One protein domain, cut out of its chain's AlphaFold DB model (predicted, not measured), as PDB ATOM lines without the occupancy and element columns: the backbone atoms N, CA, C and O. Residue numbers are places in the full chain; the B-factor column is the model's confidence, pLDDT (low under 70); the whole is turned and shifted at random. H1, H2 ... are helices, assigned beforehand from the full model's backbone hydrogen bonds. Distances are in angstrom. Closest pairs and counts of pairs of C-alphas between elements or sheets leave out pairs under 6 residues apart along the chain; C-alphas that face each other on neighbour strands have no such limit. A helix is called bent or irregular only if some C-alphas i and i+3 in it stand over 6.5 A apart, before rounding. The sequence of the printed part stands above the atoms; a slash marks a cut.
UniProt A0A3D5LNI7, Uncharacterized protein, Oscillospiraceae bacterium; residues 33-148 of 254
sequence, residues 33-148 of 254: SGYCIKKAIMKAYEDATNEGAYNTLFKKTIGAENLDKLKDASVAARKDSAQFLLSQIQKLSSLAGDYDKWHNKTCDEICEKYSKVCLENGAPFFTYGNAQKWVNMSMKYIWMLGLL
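What this domain is: This is residues 33 to 148 of the 254 residues of an uncharacterized protein of Oscillospiraceae bacterium (UniProt A0A3D5LNI7). One long helix, H3, runs nearly the full length of this elongated model, and two helices, H1 and H4, which are apart from each other, pack on it, H1 with residues 37 to 42 alone; H5 lies across H1 and H4, opposite H3, and completes a crossed ring of four helices. The short helix H2 lies past the end of H1, near the beginning of H3; the long link between H4 and H5 loops out toward that same end and folds back, while residues 94 to 101 stick out at the other end. The 116 printed residues have five named helices, in the order H1, H2, H3, H4, H5, and no named strand; the class is all helix. The whole is compact, with a radius of gyration of the C-alphas of 14.7 A, and spans 46 by 24 by 20 A.

Where its parts are: Find C-alpha 64 at (10.425, -37.358, 43.569); from there H3, residues 64 to 94, runs 46.1 A to C-alpha 94 at (14.287, 0.769, 17.897). It is irregular, with C-alphas 65 and 68 7.3 A apart. Look next at H4, residues 99 to 113, 21.1 A long, and H5, residues 128 to 144, 24.2 A long, ending at C-alpha 144 at (9.611, -17.863, 7.997). H1, residues 33 to 50, covers 25.5 A from C-alpha 33 at (1.366, -10.122, 14.102), and H2, residues 53 to 60, covers 10.2 A.

How they stand to each other: Begin at H3. With residues 77 to 88 alone it touches H4, a helical hairpin at a shallow tilt of 25 degrees, opposite ways; the closest C-alphas, those of Ala 77 and Lys 113, are 5.4 A apart. With residues 82 to 86 alone it touches residues 37 to 42 of H1, at a steep tilt of 41 degrees, opposite ways; the closest C-alphas are those of Ile 41 and Ala 82, 6.9 A apart. Move on to H5, which touches H1 at a steep tilt of 42 degrees, opposite ways, with C-alphas 41 and 138 closest at 5.0 A. Residues 128 to 135 of H5 alone touch H4 at a steep tilt of 55 degrees, with C-alphas 107 and 131 closest at 5.0 A. The packing is mostly crossed, one of these four pairs being at a shallow tilt. H1 and H4 are apart. H2 touches no helix; it is close to but not clearly touching H3, with C-alphas 58 and 67 closest at 7.8 A. In H1, H4 and H5 every O i to N i+4 pair is within hydrogen-bond range; in H2 3 of 4 are, in H3 23 of 27.

The domain as a whole: The C-alphas farthest apart, those of Ala 64 and Ala 96, are 48.2 A apart. The printed part has no cut. The link from H4 to H5, residues 114 to 127, is long; the other links are tight. Look in the B-factor column for pLDDT under 70 at residues 50 to 53, 55 to 65 and 94 to 97; the mean of the printed part is 86.0.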
ATOM      1  N   SER A  33      -0.094  -9.976  14.153       93.44
ATOM      2  CA  SER A  33       1.366 -10.122  14.102       93.44
ATOM      3  C   SER A  33       1.960 -10.475  15.469       93.44
ATOM      4  O   SER A  33       2.749 -11.414  15.580       93.44
ATOM      5  N   GLY A  34       1.548  -9.789  16.535       94.06
ATOM      6  CA  GLY A  34       1.964 -10.066  17.904       94.06
ATOM      7  C   GLY A  34       1.500 -11.438  18.392       94.06
ATOM      8  O   GLY A  34       2.249 -12.127  19.088       94.06
ATOM      9  N   TYR A  35       0.308 -11.887  17.990       95.56
ATOM     10  CA  TYR A  35      -0.155 -13.257  18.222       95.56
ATOM     11  C   TYR A  35       0.741 -14.294  17.530       95.56
ATOM     12  O   TYR A  35       1.187 -15.251  18.172       95.56
ATOM     13  N   CYS A  36       1.068 -14.084  16.255       96.88
ATOM     14  CA  CYS A  36       1.955 -14.958  15.492       96.88
ATOM     15  C   CYS A  36       3.367 -15.020  16.097       96.88
ATOM     16  O   CYS A  36       3.911 -16.111  16.259       96.88
ATOM     17  N   ILE A  37       3.931 -13.885  16.530       96.56
ATOM     18  CA  ILE A  37       5.237 -13.836  17.212       96.56
ATOM     19  C   ILE A  37       5.194 -14.621  18.531       96.56
ATOM     20  O   ILE A  37       6.089 -15.424  18.798       96.56
ATOM     21  N   LYS A  38       4.140 -14.461  19.349       96.75
ATOM     22  CA  LYS A  38       3.960 -15.261  20.576       96.75
ATOM     23  C   LYS A  38       3.960 -16.762  20.259       96.75
ATOM     24  O   LYS A  38       4.633 -17.531  20.945       96.75
ATOM     25  N   LYS A  39       3.254 -17.183  19.205       97.50
ATOM     26  CA  LYS A  39       3.206 -18.585  18.754       97.50
ATOM     27  C   LYS A  39       4.555 -19.091  18.247       97.50
ATOM     28  O   LYS A  39       4.939 -20.207  18.596       97.50
ATOM     29  N   ALA A  40       5.301 -18.268  17.513       97.88
ATOM     30  CA  ALA A  40       6.660 -18.577  17.080       97.88
ATOM     31  C   ALA A  40       7.602 -18.794  18.278       97.88
ATOM     32  O   ALA A  40       8.274 -19.819  18.338       97.88
ATOM     33  N   ILE A  41       7.582 -17.903  19.277       97.94
ATOM     34  CA  ILE A  41       8.383 -18.030  20.511       97.94
ATOM     35  C   ILE A  41       8.025 -19.309  21.279       97.94
ATOM     36  O   ILE A  41       8.915 -20.022  21.748       97.94
ATOM     37  N   MET A  42       6.729 -19.615  21.407       96.62
ATOM     38  CA  MET A  42       6.259 -20.839  22.064       96.62
ATOM     39  C   MET A  42       6.767 -22.089  21.341       96.62
ATOM     40  O   MET A  42       7.339 -22.976  21.975       96.62
ATOM     41  N   LYS A  43       6.605 -22.136  20.016       96.69
ATOM     42  CA  LYS A  43       7.048 -23.268  19.200       96.69
ATOM     43  C   LYS A  43       8.570 -23.430  19.235       96.69
ATOM     44  O   LYS A  43       9.066 -24.541  19.404       96.69
ATOM     45  N   ALA A  44       9.312 -22.327  19.175       96.12
ATOM     46  CA  ALA A  44      10.767 -22.318  19.291       96.12
ATOM     47  C   ALA A  44      11.251 -22.877  20.636       96.12
ATOM     48  O   ALA A  44      12.223 -23.629  20.662       96.12
ATOM     49  N   TYR A  45      10.569 -22.562  21.745       94.31
ATOM     50  CA  TYR A  45      10.886 -23.143  23.054       94.31
ATOM     51  C   TYR A  45      10.691 -24.659  23.048       94.31
ATOM     52  O   TYR A  45      11.551 -25.403  23.524       94.31
ATOM     53  N   GLU A  46       9.551 -25.121  22.530       91.12
ATOM     54  CA  GLU A  46       9.240 -26.546  22.440       91.12
ATOM     55  C   GLU A  46      10.310 -27.283  21.643       91.12
ATOM     56  O   GLU A  46      10.838 -28.275  22.131       91.12
ATOM     57  N   ASP A  47      10.688 -26.783  20.471       89.25
ATOM     58  CA  ASP A  47      11.687 -27.445  19.632       89.25
ATOM     59  C   ASP A  47      13.091 -27.383  20.261       89.25
ATOM     60  O   ASP A  47      13.790 -28.396  20.322       89.25
ATOM     61  N   ALA A  48      13.473 -26.242  20.848       85.00
ATOM     62  CA  ALA A  48      14.761 -26.083  21.525       85.00
ATOM     63  C   ALA A  48      14.917 -26.995  22.759       85.00
ATOM     64  O   ALA A  48      16.022 -27.472  23.038       85.00
ATOM     65  N   THR A  49      13.830 -27.248  23.500       78.44
ATOM     66  CA  THR A  49      13.865 -28.001  24.767       78.44
ATOM     67  C   THR A  49      13.442 -29.466  24.644       78.44
ATOM     68  O   THR A  49      13.960 -30.299  25.395       78.44
ATOM     69  N   ASN A  50      12.571 -29.824  23.690       68.25
ATOM     70  CA  ASN A  50      12.168 -31.214  23.430       68.25
ATOM     71  C   ASN A  50      13.280 -32.037  22.778       68.25
ATOM     72  O   ASN A  50      13.400 -33.225  23.072       68.25
ATOM     73  N   GLU A  51      14.124 -31.416  21.955       53.44
ATOM     74  CA  GLU A  51      15.301 -32.070  21.367       53.44
ATOM     75  C   GLU A  51      16.552 -31.988  22.266       53.44
ATOM     76  O   GLU A  51      17.631 -32.464  21.904       53.44
ATOM     77  N   GLY A  52      16.429 -31.363  23.441       57.25
ATOM     78  CA  GLY A  52      17.553 -30.963  24.280       57.25
ATOM     79  C   GLY A  52      17.834 -31.854  25.493       57.25
ATOM     80  O   GLY A  52      17.039 -32.688  25.934       57.25
ATOM     81  N   ALA A  53      18.991 -31.590  26.104       61.97
ATOM     82  CA  ALA A  53      19.372 -32.143  27.402       61.97
ATOM     83  C   ALA A  53      18.376 -31.760  28.515       61.97
ATOM     84  O   ALA A  53      18.175 -32.553  29.428       61.97
ATOM     85  N   TYR A  54      17.710 -30.605  28.398       70.44
ATOM     86  CA  TYR A  54      16.784 -30.041  29.388       70.44
ATOM     87  C   TYR A  54      15.713 -31.047  29.852       70.44
ATOM     88  O   TYR A  54      15.714 -31.490  31.000       70.44
ATOM     89  N   ASN A  55      14.848 -31.529  28.957       67.19
ATOM     90  CA  ASN A  55      13.789 -32.471  29.345       67.19
ATOM     91  C   ASN A  55      14.329 -33.846  29.784       67.19
ATOM     92  O   ASN A  55      13.691 -34.550  30.569       67.19
ATOM     93  N   THR A  56      15.514 -34.238  29.306       67.31
ATOM     94  CA  THR A  56      16.178 -35.485  29.719       67.31
ATOM     95  C   THR A  56      16.730 -35.385  31.140       67.31
ATOM     96  O   THR A  56      16.587 -36.328  31.917       67.31
ATOM     97  N   LEU A  57      17.311 -34.241  31.504       67.25
ATOM     98  CA  LEU A  57      17.802 -33.958  32.852       67.25
ATOM     99  C   LEU A  57      16.654 -33.977  33.873       67.25
ATOM    100  O   LEU A  57      16.846 -34.476  34.981       67.25
ATOM    101  N   PHE A  58      15.441 -33.563  33.481       67.69
ATOM    102  CA  PHE A  58      14.272 -33.529  34.378       67.69
ATOM    103  C   PHE A  58      13.846 -34.943  34.754       67.69
ATOM    104  O   PHE A  58      13.425 -35.199  35.876       67.69
ATOM    105  N   LYS A  59      13.989 -35.873  33.805       64.00
ATOM    106  CA  LYS A  59      13.661 -37.287  33.992       64.00
ATOM    107  C   LYS A  59      14.740 -38.055  34.757       64.00
ATOM    108  O   LYS A  59      14.424 -39.086  35.337       64.00
ATOM    109  N   LYS A  60      16.002 -37.607  34.712       65.31
ATOM    110  CA  LYS A  60      17.159 -38.368  35.220       65.31
ATOM    111  C   LYS A  60      17.696 -37.921  36.579       65.31
ATOM    112  O   LYS A  60      18.395 -38.714  37.195       65.31
ATOM    113  N   THR A  61      17.424 -36.692  37.024       58.78
ATOM    114  CA  THR A  61      18.308 -36.046  38.020       58.78
ATOM    115  C   THR A  61      17.631 -35.608  39.319       58.78
ATOM    116  O   THR A  61      18.293 -34.982  40.132       58.78
ATOM    117  N   ILE A  62      16.343 -35.892  39.547       58.12
ATOM    118  CA  ILE A  62      15.634 -35.340  40.717       58.12
ATOM    119  C   ILE A  62      14.846 -36.429  41.434       58.12
ATOM    120  O   ILE A  62      13.996 -37.086  40.829       58.12
ATOM    121  N   GLY A  63      15.120 -36.611  42.730       60.94
ATOM    122  CA  GLY A  63      14.271 -37.403  43.617       60.94
ATOM    123  C   GLY A  63      12.843 -36.846  43.645       60.94
ATOM    124  O   GLY A  63      12.636 -35.637  43.559       60.94
ATOM    125  N   ALA A  64      11.838 -37.719  43.747       61.75
ATOM    126  CA  ALA A  64      10.425 -37.358  43.569       61.75
ATOM    127  C   ALA A  64       9.955 -36.149  44.415       61.75
ATOM    128  O   ALA A  64       9.065 -35.418  43.993       61.75
ATOM    129  N   GLU A  65      10.583 -35.903  45.567       67.69
ATOM    130  CA  GLU A  65      10.237 -34.851  46.533       67.69
ATOM    131  C   GLU A  65      10.523 -33.403  46.085       67.69
ATOM    132  O   GLU A  65       9.829 -32.485  46.524       67.69
ATOM    133  N   ASN A  66      11.495 -33.175  45.192       71.31
ATOM    134  CA  ASN A  66      11.862 -31.828  44.714       71.31
ATOM    135  C   ASN A  66      11.455 -31.567  43.257       71.31
ATOM    136  O   ASN A  66      11.586 -30.445  42.758       71.31
ATOM    137  N   LEU A  67      10.931 -32.588  42.579       75.25
ATOM    138  CA  LEU A  67      10.590 -32.528  41.164       75.25
ATOM    139  C   LEU A  67       9.487 -31.503  40.875       75.25
ATOM    140  O   LEU A  67       9.597 -30.750  39.910       75.25
ATOM    141  N   ASP A  68       8.444 -31.451  41.702       79.38
ATOM    142  CA  ASP A  68       7.310 -30.554  41.460       79.38
ATOM    143  C   ASP A  68       7.674 -29.088  41.711       79.38
ATOM    144  O   ASP A  68       7.380 -28.237  40.877       79.38
ATOM    145  N   LYS A  69       8.462 -28.799  42.755       81.75
ATOM    146  CA  LYS A  69       9.009 -27.451  42.983       81.75
ATOM    147  C   LYS A  69       9.885 -26.982  41.820       81.75
ATOM    148  O   LYS A  69       9.786 -25.825  41.411       81.75
ATOM    149  N   LEU A  70      10.733 -27.860  41.271       80.88
ATOM    150  CA  LEU A  70      11.567 -27.492  40.127       80.88
ATOM    151  C   LEU A  70      10.735 -27.309  38.851       80.88
ATOM    152  O   LEU A  70      11.015 -26.399  38.071       80.88
ATOM    153  N   LYS A  71       9.701 -28.131  38.632       82.88
ATOM    154  CA  LYS A  71       8.758 -27.934  37.519       82.88
ATOM    155  C   LYS A  71       8.055 -26.585  37.629       82.88
ATOM    156  O   LYS A  71       8.012 -25.867  36.636       82.88
ATOM    157  N   ASP A  72       7.574 -26.215  38.812       87.44
ATOM    158  CA  ASP A  72       6.912 -24.929  39.035       87.44
ATOM    159  C   ASP A  72       7.871 -23.759  38.782       87.44
ATOM    160  O   ASP A  72       7.538 -22.830  38.041       87.44
ATOM    161  N   ALA A  73       9.102 -23.841  39.302       88.69
ATOM    162  CA  ALA A  73      10.150 -22.856  39.034       88.69
ATOM    163  C   ALA A  73      10.480 -22.760  37.533       88.69
ATOM    164  O   ALA A  73      10.599 -21.664  36.993       88.69
ATOM    165  N   SER A  74      10.561 -23.897  36.836       89.25
ATOM    166  CA  SER A  74      10.760 -23.955  35.385       89.25
ATOM    167  C   SER A  74       9.593 -23.346  34.611       89.25
ATOM    168  O   SER A  74       9.813 -22.715  33.579       89.25
ATOM    169  N   VAL A  75       8.349 -23.561  35.044       90.56
ATOM    170  CA  VAL A  75       7.161 -22.991  34.393       90.56
ATOM    171  C   VAL A  75       7.141 -21.475  34.565       90.56
ATOM    172  O   VAL A  75       6.878 -20.769  33.588       90.56
ATOM    173  N   ALA A  76       7.461 -20.981  35.764       93.31
ATOM    174  CA  ALA A  76       7.592 -19.554  36.041       93.31
ATOM    175  C   ALA A  76       8.711 -18.923  35.198       93.31
ATOM    176  O   ALA A  76       8.447 -17.998  34.431       93.31
ATOM    177  N   ALA A  77       9.919 -19.500  35.227       94.56
ATOM    178  CA  ALA A  77      11.062 -19.029  34.444       94.56
ATOM    179  C   ALA A  77      10.761 -18.992  32.938       94.56
ATOM    180  O   ALA A  77      11.094 -18.016  32.265       94.56
ATOM    181  N   ARG A  78      10.065 -20.009  32.410       95.06
ATOM    182  CA  ARG A  78       9.617 -20.043  31.009       95.06
ATOM    183  C   ARG A  78       8.678 -18.889  30.683       95.06
ATOM    184  O   ARG A  78       8.846 -18.250  29.648       95.06
ATOM    185  N   LYS A  79       7.678 -18.643  31.534       95.75
ATOM    186  CA  LYS A  79       6.700 -17.568  31.327       95.75
ATOM    187  C   LYS A  79       7.390 -16.205  31.322       95.75
ATOM    188  O   LYS A  79       7.198 -15.441  30.377       95.75
ATOM    189  N   ASP A  80       8.226 -15.947  32.322       97.06
ATOM    190  CA  ASP A  80       8.938 -14.676  32.473       97.06
ATOM    191  C   ASP A  80       9.928 -14.456  31.321       97.06
ATOM    192  O   ASP A  80      10.012 -13.364  30.759       97.06
ATOM    193  N   SER A  81      10.633 -15.512  30.905       97.69
ATOM    194  CA  SER A  81      11.567 -15.461  29.775       97.69
ATOM    195  C   SER A  81      10.854 -15.245  28.441       97.69
ATOM    196  O   SER A  81      11.337 -14.471  27.623       97.69
ATOM    197  N   ALA A  82       9.687 -15.861  28.223       97.88
ATOM    198  CA  ALA A  82       8.906 -15.664  27.002       97.88
ATOM    199  C   ALA A  82       8.368 -14.228  26.895       97.88
ATOM    200  O   ALA A  82       8.430 -13.622  25.826       97.88
ATOM    201  N   GLN A  83       7.880 -13.662  28.006       96.94
ATOM    202  CA  GLN A  83       7.451 -12.259  28.065       96.94
ATOM    203  C   GLN A  83       8.624 -11.303  27.827       96.94
ATOM    204  O   GLN A  83       8.504 -10.344  27.063       96.94
ATOM    205  N   PHE A  84       9.775 -11.589  28.440       97.75
ATOM    206  CA  PHE A  84      10.995 -10.825  28.224       97.75
ATOM    207  C   PHE A  84      11.442 -10.872  26.759       97.75
ATOM    208  O   PHE A  84      11.625  -9.810  26.164       97.75
ATOM    209  N   LEU A  85      11.547 -12.061  26.162       97.31
ATOM    210  CA  LEU A  85      11.965 -12.245  24.773       97.31
ATOM    211  C   LEU A  85      11.022 -11.531  23.799       97.31
ATOM    212  O   LEU A  85      11.492 -10.801  22.930       97.31
ATOM    213  N   LEU A  86       9.703 -11.646  23.991       95.69
ATOM    214  CA  LEU A  86       8.723 -10.888  23.208       95.69
ATOM    215  C   LEU A  86       8.996  -9.379  23.289       95.69
ATOM    216  O   LEU A  86       9.048  -8.709  22.261       95.69
ATOM    217  N   SER A  87       9.227  -8.854  24.497       94.12
ATOM    218  CA  SER A  87       9.521  -7.430  24.686       94.12
ATOM    219  C   SER A  87      10.836  -6.997  24.030       94.12
ATOM    220  O   SER A  87      10.939  -5.861  23.575       94.12
ATOM    221  N   GLN A  88      11.846  -7.875  23.989       93.50
ATOM    222  CA  GLN A  88      13.118  -7.605  23.317       93.50
ATOM    223  C   GLN A  88      12.939  -7.582  21.801       93.50
ATOM    224  O   GLN A  88      13.446  -6.671  21.154       93.50
ATOM    225  N   ILE A  89      12.169  -8.525  21.253       92.50
ATOM    226  CA  ILE A  89      11.871  -8.595  19.820       92.50
ATOM    227  C   ILE A  89      11.085  -7.362  19.369       92.50
ATOM    228  O   ILE A  89      11.428  -6.742  18.370       92.50
ATOM    229  N   GLN A  90      10.083  -6.933  20.137       89.00
ATOM    230  CA  GLN A  90       9.312  -5.720  19.832       89.00
ATOM    231  C   GLN A  90      10.155  -4.436  19.876       89.00
ATOM    232  O   GLN A  90       9.792  -3.441  19.259       89.00
ATOM    233  N   LYS A  91      11.281  -4.447  20.600       87.69
ATOM    234  CA  LYS A  91      12.218  -3.320  20.673       87.69
ATOM    235  C   LYS A  91      13.288  -3.363  19.584       87.69
ATOM    236  O   LYS A  91      13.995  -2.366  19.443       87.69
ATOM    237  N   LEU A  92      13.416  -4.450  18.814       83.75
ATOM    238  CA  LEU A  92      14.454  -4.588  17.781       83.75
ATOM    239  C   LEU A  92      14.401  -3.461  16.742       83.75
ATOM    240  O   LEU A  92      15.449  -2.934  16.397       83.75
ATOM    241  N   SER A  93      13.214  -3.014  16.323       70.00
ATOM    242  CA  SER A  93      13.077  -1.892  15.373       70.00
ATOM    243  C   SER A  93      13.642  -0.568  15.907       70.00
ATOM    244  O   SER A  93      14.102   0.277  15.145       70.00
ATOM    245  N   SER A  94      13.662  -0.388  17.233       63.09
ATOM    246  CA  SER A  94      14.287   0.769  17.897       63.09
ATOM    247  C   SER A  94      15.783   0.587  18.173       63.09
ATOM    248  O   SER A  94      16.483   1.547  18.499       63.09
ATOM    249  N   LEU A  95      16.286  -0.641  18.035       60.06
ATOM    250  CA  LEU A  95      17.692  -1.000  18.136       60.06
ATOM    251  C   LEU A  95      18.307  -0.948  16.733       60.06
ATOM    252  O   LEU A  95      18.664  -1.973  16.165       60.06
ATOM    253  N   ALA A  96      18.481   0.258  16.187       53.22
ATOM    254  CA  ALA A  96      19.390   0.498  15.061       53.22
ATOM    255  C   ALA A  96      20.856   0.291  15.512       53.22
ATOM    256  O   ALA A  96      21.661   1.222  15.540       53.22
ATOM    257  N   GLY A  97      21.179  -0.911  15.986       65.00
ATOM    258  CA  GLY A  97      22.406  -1.241  16.690       65.00
ATOM    259  C   GLY A  97      22.783  -2.711  16.542       65.00
ATOM    260  O   GLY A  97      22.060  -3.507  15.956       65.00
ATOM    261  N   ASP A  98      23.954  -3.034  17.076       82.38
ATOM    262  CA  ASP A  98      24.609  -4.336  16.984       82.38
ATOM    263  C   ASP A  98      23.709  -5.489  17.483       82.38
ATOM    264  O   ASP A  98      23.497  -5.653  18.693       82.38
ATOM    265  N   TYR A  99      23.174  -6.280  16.542       88.44
ATOM    266  CA  TYR A  99      22.334  -7.454  16.812       88.44
ATOM    267  C   TYR A  99      23.042  -8.451  17.738       88.44
ATOM    268  O   TYR A  99      22.400  -9.121  18.543       88.44
ATOM    269  N   ASP A 100      24.371  -8.500  17.695       88.69
ATOM    270  CA  ASP A 100      25.194  -9.422  18.469       88.69
ATOM    271  C   ASP A 100      25.112  -9.098  19.946       88.69
ATOM    272  O   ASP A 100      24.875  -9.962  20.789       88.69
ATOM    273  N   LYS A 101      25.229  -7.807  20.244       89.94
ATOM    274  CA  LYS A 101      25.078  -7.282  21.590       89.94
ATOM    275  C   LYS A 101      23.660  -7.489  22.113       89.94
ATOM    276  O   LYS A 101      23.489  -7.812  23.290       89.94
ATOM    277  N   TRP A 102      22.647  -7.287  21.268       92.94
ATOM    278  CA  TRP A 102      21.257  -7.563  21.636       92.94
ATOM    279  C   TRP A 102      21.050  -9.045  21.952       92.94
ATOM    280  O   TRP A 102      20.452  -9.375  22.977       92.94
ATOM    281  N   HIS A 103      21.569  -9.925  21.100       93.38
ATOM    282  CA  HIS A 103      21.418 -11.366  21.224       93.38
ATOM    283  C   HIS A 103      22.095 -11.899  22.484       93.38
ATOM    284  O   HIS A 103      21.421 -12.553  23.281       93.38
ATOM    285  N   ASN A 104      23.362 -11.541  22.719       92.44
ATOM    286  CA  ASN A 104      24.102 -11.986  23.900       92.44
ATOM    287  C   ASN A 104      23.397 -11.541  25.183       92.44
ATOM    288  O   ASN A 104      23.064 -12.366  26.031       92.44
ATOM    289  N   LYS A 105      23.037 -10.251  25.269       94.12
ATOM    290  CA  LYS A 105      22.290  -9.717  26.416       94.12
ATOM    291  C   LYS A 105      20.952 -10.429  26.615       94.12
ATOM    292  O   LYS A 105      20.545 -10.683  27.744       94.12
ATOM    293  N   THR A 106      20.241 -10.725  25.530       96.06
ATOM    294  CA  THR A 106      18.958 -11.433  25.600       96.06
ATOM    295  C   THR A 106      19.150 -12.854  26.128       96.06
ATOM    296  O   THR A 106      18.362 -13.301  26.959       96.06
ATOM    297  N   CYS A 107      20.200 -13.549  25.688       95.69
ATOM    298  CA  CYS A 107      20.514 -14.896  26.144       95.69
ATOM    299  C   CYS A 107      20.916 -14.931  27.624       95.69
ATOM    300  O   CYS A 107      20.381 -15.756  28.367       95.69
ATOM    301  N   ASP A 108      21.776 -14.009  28.064       95.75
ATOM    302  CA  ASP A 108      22.193 -13.886  29.466       95.75
ATOM    303  C   ASP A 108      20.995 -13.670  30.394       95.75
ATOM    304  O   ASP A 108      20.832 -14.378  31.391       95.75
ATOM    305  N   GLU A 109      20.076 -12.780  30.015       97.38
ATOM    306  CA  GLU A 109      18.923 -12.459  30.859       97.38
ATOM    307  C   GLU A 109      17.855 -13.551  30.888       97.38
ATOM    308  O   GLU A 109      17.046 -13.615  31.824       97.38
ATOM    309  N   ILE A 110      17.809 -14.398  29.856       97.06
ATOM    310  CA  ILE A 110      17.022 -15.632  29.877       97.06
ATOM    311  C   ILE A 110      17.685 -16.622  30.840       97.06
ATOM    312  O   ILE A 110      17.000 -17.178  31.696       97.06
ATOM    313  N   CYS A 111      19.005 -16.812  30.767       94.38
ATOM    314  CA  CYS A 111      19.729 -17.669  31.708       94.38
ATOM    315  C   CYS A 111      19.534 -17.229  33.165       94.38
ATOM    316  O   CYS A 111      19.258 -18.070  34.022       94.38
ATOM    317  N   GLU A 112      19.582 -15.925  33.448       95.25
ATOM    318  CA  GLU A 112      19.352 -15.388  34.792       95.25
ATOM    319  C   GLU A 112      17.947 -15.727  35.322       95.25
ATOM    320  O   GLU A 112      17.792 -16.125  36.481       95.25
ATOM    321  N   LYS A 113      16.912 -15.673  34.470       95.62
ATOM    322  CA  LYS A 113      15.534 -16.060  34.848       95.62
ATOM    323  C   LYS A 113      15.410 -17.535  35.207       95.62
ATOM    324  O   LYS A 113      14.542 -17.902  35.997       95.62
ATOM    325  N   TYR A 114      16.303 -18.368  34.683       92.88
ATOM    326  CA  TYR A 114      16.414 -19.782  35.028       92.88
ATOM    327  C   TYR A 114      17.439 -20.074  36.135       92.88
ATOM    328  O   TYR A 114      17.636 -21.241  36.462       92.88
ATOM    329  N   SER A 115      18.052 -19.071  36.773       90.06
ATOM    330  CA  SER A 115      19.083 -19.264  37.815       90.06
ATOM    331  C   SER A 115      18.639 -20.149  38.988       90.06
ATOM    332  O   SER A 115      19.447 -20.873  39.563       90.06
ATOM    333  N   LYS A 116      17.343 -20.132  39.324       85.00
ATOM    334  CA  LYS A 116      16.736 -20.978  40.371       85.00
ATOM    335  C   LYS A 116      16.400 -22.394  39.901       85.00
ATOM    336  O   LYS A 116      15.995 -23.229  40.706       85.00
ATOM    337  N   VAL A 117      16.522 -22.659  38.604       86.44
ATOM    338  CA  VAL A 117      16.313 -23.968  37.994       86.44
ATOM    339  C   VAL A 117      17.687 -24.616  37.845       86.44
ATOM    340  O   VAL A 117      18.348 -24.501  36.812       86.44
ATOM    341  N   CYS A 118      18.149 -25.263  38.912       83.06
ATOM    342  CA  CYS A 118      19.464 -25.891  38.982       83.06
ATOM    343  C   CYS A 118      19.369 -27.347  39.449       83.06
ATOM    344  O   CYS A 118      18.373 -27.781  40.030       83.06
ATOM    345  N   LEU A 119      20.422 -28.111  39.169       76.56
ATOM    346  CA  LEU A 119      20.631 -29.444  39.724       76.56
ATOM    347  C   LEU A 119      20.979 -29.362  41.220       76.56
ATOM    348  O   LEU A 119      21.341 -28.299  41.723       76.56
ATOM    349  N   GLU A 120      20.921 -30.493  41.928       75.19
ATOM    350  CA  GLU A 120      21.264 -30.573  43.363       75.19
ATOM    351  C   GLU A 120      22.699 -30.110  43.661       75.19
ATOM    352  O   GLU A 120      22.965 -29.530  44.709       75.19
ATOM    353  N   ASN A 121      23.623 -30.308  42.717       78.88
ATOM    354  CA  ASN A 121      25.007 -29.837  42.813       78.88
ATOM    355  C   ASN A 121      25.180 -28.343  42.463       78.88
ATOM    356  O   ASN A 121      26.311 -27.877  42.347       78.88
ATOM    357  N   GLY A 122      24.085 -27.610  42.244       79.56
ATOM    358  CA  GLY A 122      24.080 -26.192  41.885       79.56
ATOM    359  C   GLY A 122      24.352 -25.897  40.408       79.56
ATOM    360  O   GLY A 122      24.308 -24.734  40.012       79.56
ATOM    361  N   ALA A 123      24.603 -26.908  39.568       80.38
ATOM    362  CA  ALA A 123      24.831 -26.682  38.144       80.38
ATOM    363  C   ALA A 123      23.549 -26.185  37.445       80.38
ATOM    364  O   ALA A 123      22.456 -26.696  37.729       80.38
ATOM    365  N   PRO A 124      23.654 -25.213  36.517       82.38
ATOM    366  CA  PRO A 124      22.495 -24.639  35.854       82.38
ATOM    367  C   PRO A 124      21.818 -25.683  34.975       82.38
ATOM    368  O   PRO A 124      22.451 -26.377  34.177       82.38
ATOM    369  N   PHE A 125      20.502 -25.769  35.101       80.94
ATOM    370  CA  PHE A 125      19.710 -26.682  34.295       80.94
ATOM    371  C   PHE A 125      19.452 -26.098  32.895       80.94
ATOM    372  O   PHE A 125      19.420 -26.817  31.891       80.94
ATOM    373  N   PHE A 126      19.298 -24.773  32.823       87.56
ATOM    374  CA  PHE A 126      19.160 -24.007  31.590       87.56
ATOM    375  C   PHE A 126      20.462 -23.245  31.298       87.56
ATOM    376  O   PHE A 126      20.775 -22.241  31.929       87.56
ATOM    377  N   THR A 127      21.247 -23.751  30.354       88.69
ATOM    378  CA  THR A 127      22.542 -23.200  29.931       88.69
ATOM    379  C   THR A 127      22.401 -22.088  28.889       88.69
ATOM    380  O   THR A 127      21.362 -21.962  28.238       88.69
ATOM    381  N   TYR A 128      23.490 -21.349  28.653       90.62
ATOM    382  CA  TYR A 128      23.574 -20.346  27.587       90.62
ATOM    383  C   TYR A 128      23.215 -20.937  26.212       90.62
ATOM    384  O   TYR A 128      22.387 -20.385  25.496       90.62
ATOM    385  N   GLY A 129      23.715 -22.131  25.873       89.69
ATOM    386  CA  GLY A 129      23.319 -22.833  24.647       89.69
ATOM    387  C   GLY A 129      21.812 -23.131  24.522       89.69
ATOM    388  O   GLY A 129      21.301 -23.171  23.404       89.69
ATOM    389  N   ASN A 130      21.064 -23.306  25.623       90.31
ATOM    390  CA  ASN A 130      19.597 -23.405  25.557       90.31
ATOM    391  C   ASN A 130      18.957 -22.048  25.233       90.31
ATOM    392  O   ASN A 130      18.035 -21.998  24.418       90.31
ATOM    393  N   ALA A 131      19.449 -20.963  25.843       94.00
ATOM    394  CA  ALA A 131      18.956 -19.608  25.593       94.00
ATOM    395  C   ALA A 131      19.140 -19.230  24.122       94.00
ATOM    396  O   ALA A 131      18.175 -18.896  23.439       94.00
ATOM    397  N   GLN A 132      20.357 -19.405  23.610       92.56
ATOM    398  CA  GLN A 132      20.690 -19.117  22.220       92.56
ATOM    399  C   GLN A 132      19.857 -19.924  21.234       92.56
ATOM    400  O   GLN A 132      19.317 -19.369  20.285       92.56
ATOM    401  N   LYS A 133      19.703 -21.233  21.470       92.12
ATOM    402  CA  LYS A 133      18.819 -22.074  20.658       92.12
ATOM    403  C   LYS A 133      17.420 -21.497  20.579       92.12
ATOM    404  O   LYS A 133      16.864 -21.388  19.492       92.12
ATOM    405  N   TRP A 134      16.853 -21.139  21.726       95.38
ATOM    406  CA  TRP A 134      15.504 -20.606  21.778       95.38
ATOM    407  C   TRP A 134      15.394 -19.260  21.050       95.38
ATOM    408  O   TRP A 134      14.464 -19.078  20.261       95.38
ATOM    409  N   VAL A 135      16.353 -18.351  21.242       95.75
ATOM    410  CA  VAL A 135      16.390 -17.059  20.541       95.75
ATOM    411  C   VAL A 135      16.530 -17.262  19.027       95.75
ATOM    412  O   VAL A 135      15.696 -16.766  18.275       95.75
ATOM    413  N   ASN A 136      17.497 -18.064  18.572       94.44
ATOM    414  CA  ASN A 136      17.756 -18.306  17.146       94.44
ATOM    415  C   ASN A 136      16.559 -18.966  16.458       94.44
ATOM    416  O   ASN A 136      16.151 -18.543  15.378       94.44
ATOM    417  N   MET A 137      15.949 -19.969  17.098       95.38
ATOM    418  CA  MET A 137      14.749 -20.623  16.570       95.38
ATOM    419  C   MET A 137      13.553 -19.666  16.529       95.38
ATOM    420  O   MET A 137      12.785 -19.698  15.571       95.38
ATOM    421  N   SER A 138      13.413 -18.779  17.521       97.12
ATOM    422  CA  SER A 138      12.350 -17.766  17.520       97.12
ATOM    423  C   SER A 138      12.516 -16.813  16.340       97.12
ATOM    424  O   SER A 138      11.567 -16.603  15.589       97.12
ATOM    425  N   MET A 139      13.728 -16.296  16.127       95.88
ATOM    426  CA  MET A 139      14.024 -15.388  15.016       95.88
ATOM    427  C   MET A 139      13.864 -16.072  13.654       95.88
ATOM    428  O   MET A 139      13.274 -15.481  12.752       95.88
ATOM    429  N   LYS A 140      14.273 -17.345  13.527       95.44
ATOM    430  CA  LYS A 140      14.013 -18.159  12.330       95.44
ATOM    431  C   LYS A 140      12.523 -18.274  12.030       95.44
ATOM    432  O   LYS A 140      12.106 -18.055  10.899       95.44
ATOM    433  N   TYR A 141      11.704 -18.611  13.021       97.31
ATOM    434  CA  TYR A 141      10.265 -18.766  12.810       97.31
ATOM    435  C   TYR A 141       9.571 -17.446  12.494       97.31
ATOM    436  O   TYR A 141       8.680 -17.417  11.652       97.31
ATOM    437  N   ILE A 142      10.013 -16.347  13.099       96.06
ATOM    438  CA  ILE A 142       9.533 -15.004  12.765       96.06
ATOM    439  C   ILE A 142       9.891 -14.646  11.311       96.06
ATOM    440  O   ILE A 142       9.030 -14.144  10.590       96.06
ATOM    441  N   TRP A 143      11.104 -14.970  10.851       95.12
ATOM    442  CA  TRP A 143      11.509 -14.831   9.444       95.12
ATOM    443  C   TRP A 143      10.660 -15.685   8.501       95.12
ATOM    444  O   TRP A 143      10.114 -15.153   7.539       95.12
ATOM    445  N   MET A 144      10.449 -16.970   8.811       94.62
ATOM    446  CA  MET A 144       9.611 -17.863   7.997       94.62
ATOM    447  C   MET A 144       8.159 -17.379   7.882       94.62
ATOM    448  O   MET A 144       7.506 -17.630   6.873       94.62
ATOM    449  N   LEU A 145       7.651 -16.699   8.913       95.00
ATOM    450  CA  LEU A 145       6.312 -16.106   8.927       95.00
ATOM    451  C   LEU A 145       6.250 -14.736   8.227       95.00
ATOM    452  O   LEU A 145       5.169 -14.163   8.136       95.00
ATOM    453  N   GLY A 146       7.379 -14.198   7.749       93.38
ATOM    454  CA  GLY A 146       7.446 -12.869   7.135       93.38
ATOM    455  C   GLY A 146       7.232 -11.724   8.131       93.38
ATOM    456  O   GLY A 146       6.754 -10.661   7.748       93.38
ATOM    457  N   LEU A 147       7.546 -11.946   9.411       93.12
ATOM    458  CA  LEU A 147       7.268 -11.024  10.520       93.12
ATOM    459  C   LEU A 147       8.535 -10.408  11.130       93.12
ATOM    460  O   LEU A 147       8.481  -9.873  12.240       93.12
ATOM    461  N   LEU A 148       9.684 -10.506  10.455       89.31
ATOM    462  CA  LEU A 148      10.890  -9.828  10.932       89.31
ATOM    463  C   LEU A 148      10.688  -8.308  10.948       89.31
ATOM    464  O   LEU A 148      10.124  -7.760   9.998       89.31
TER     465      LEU A 148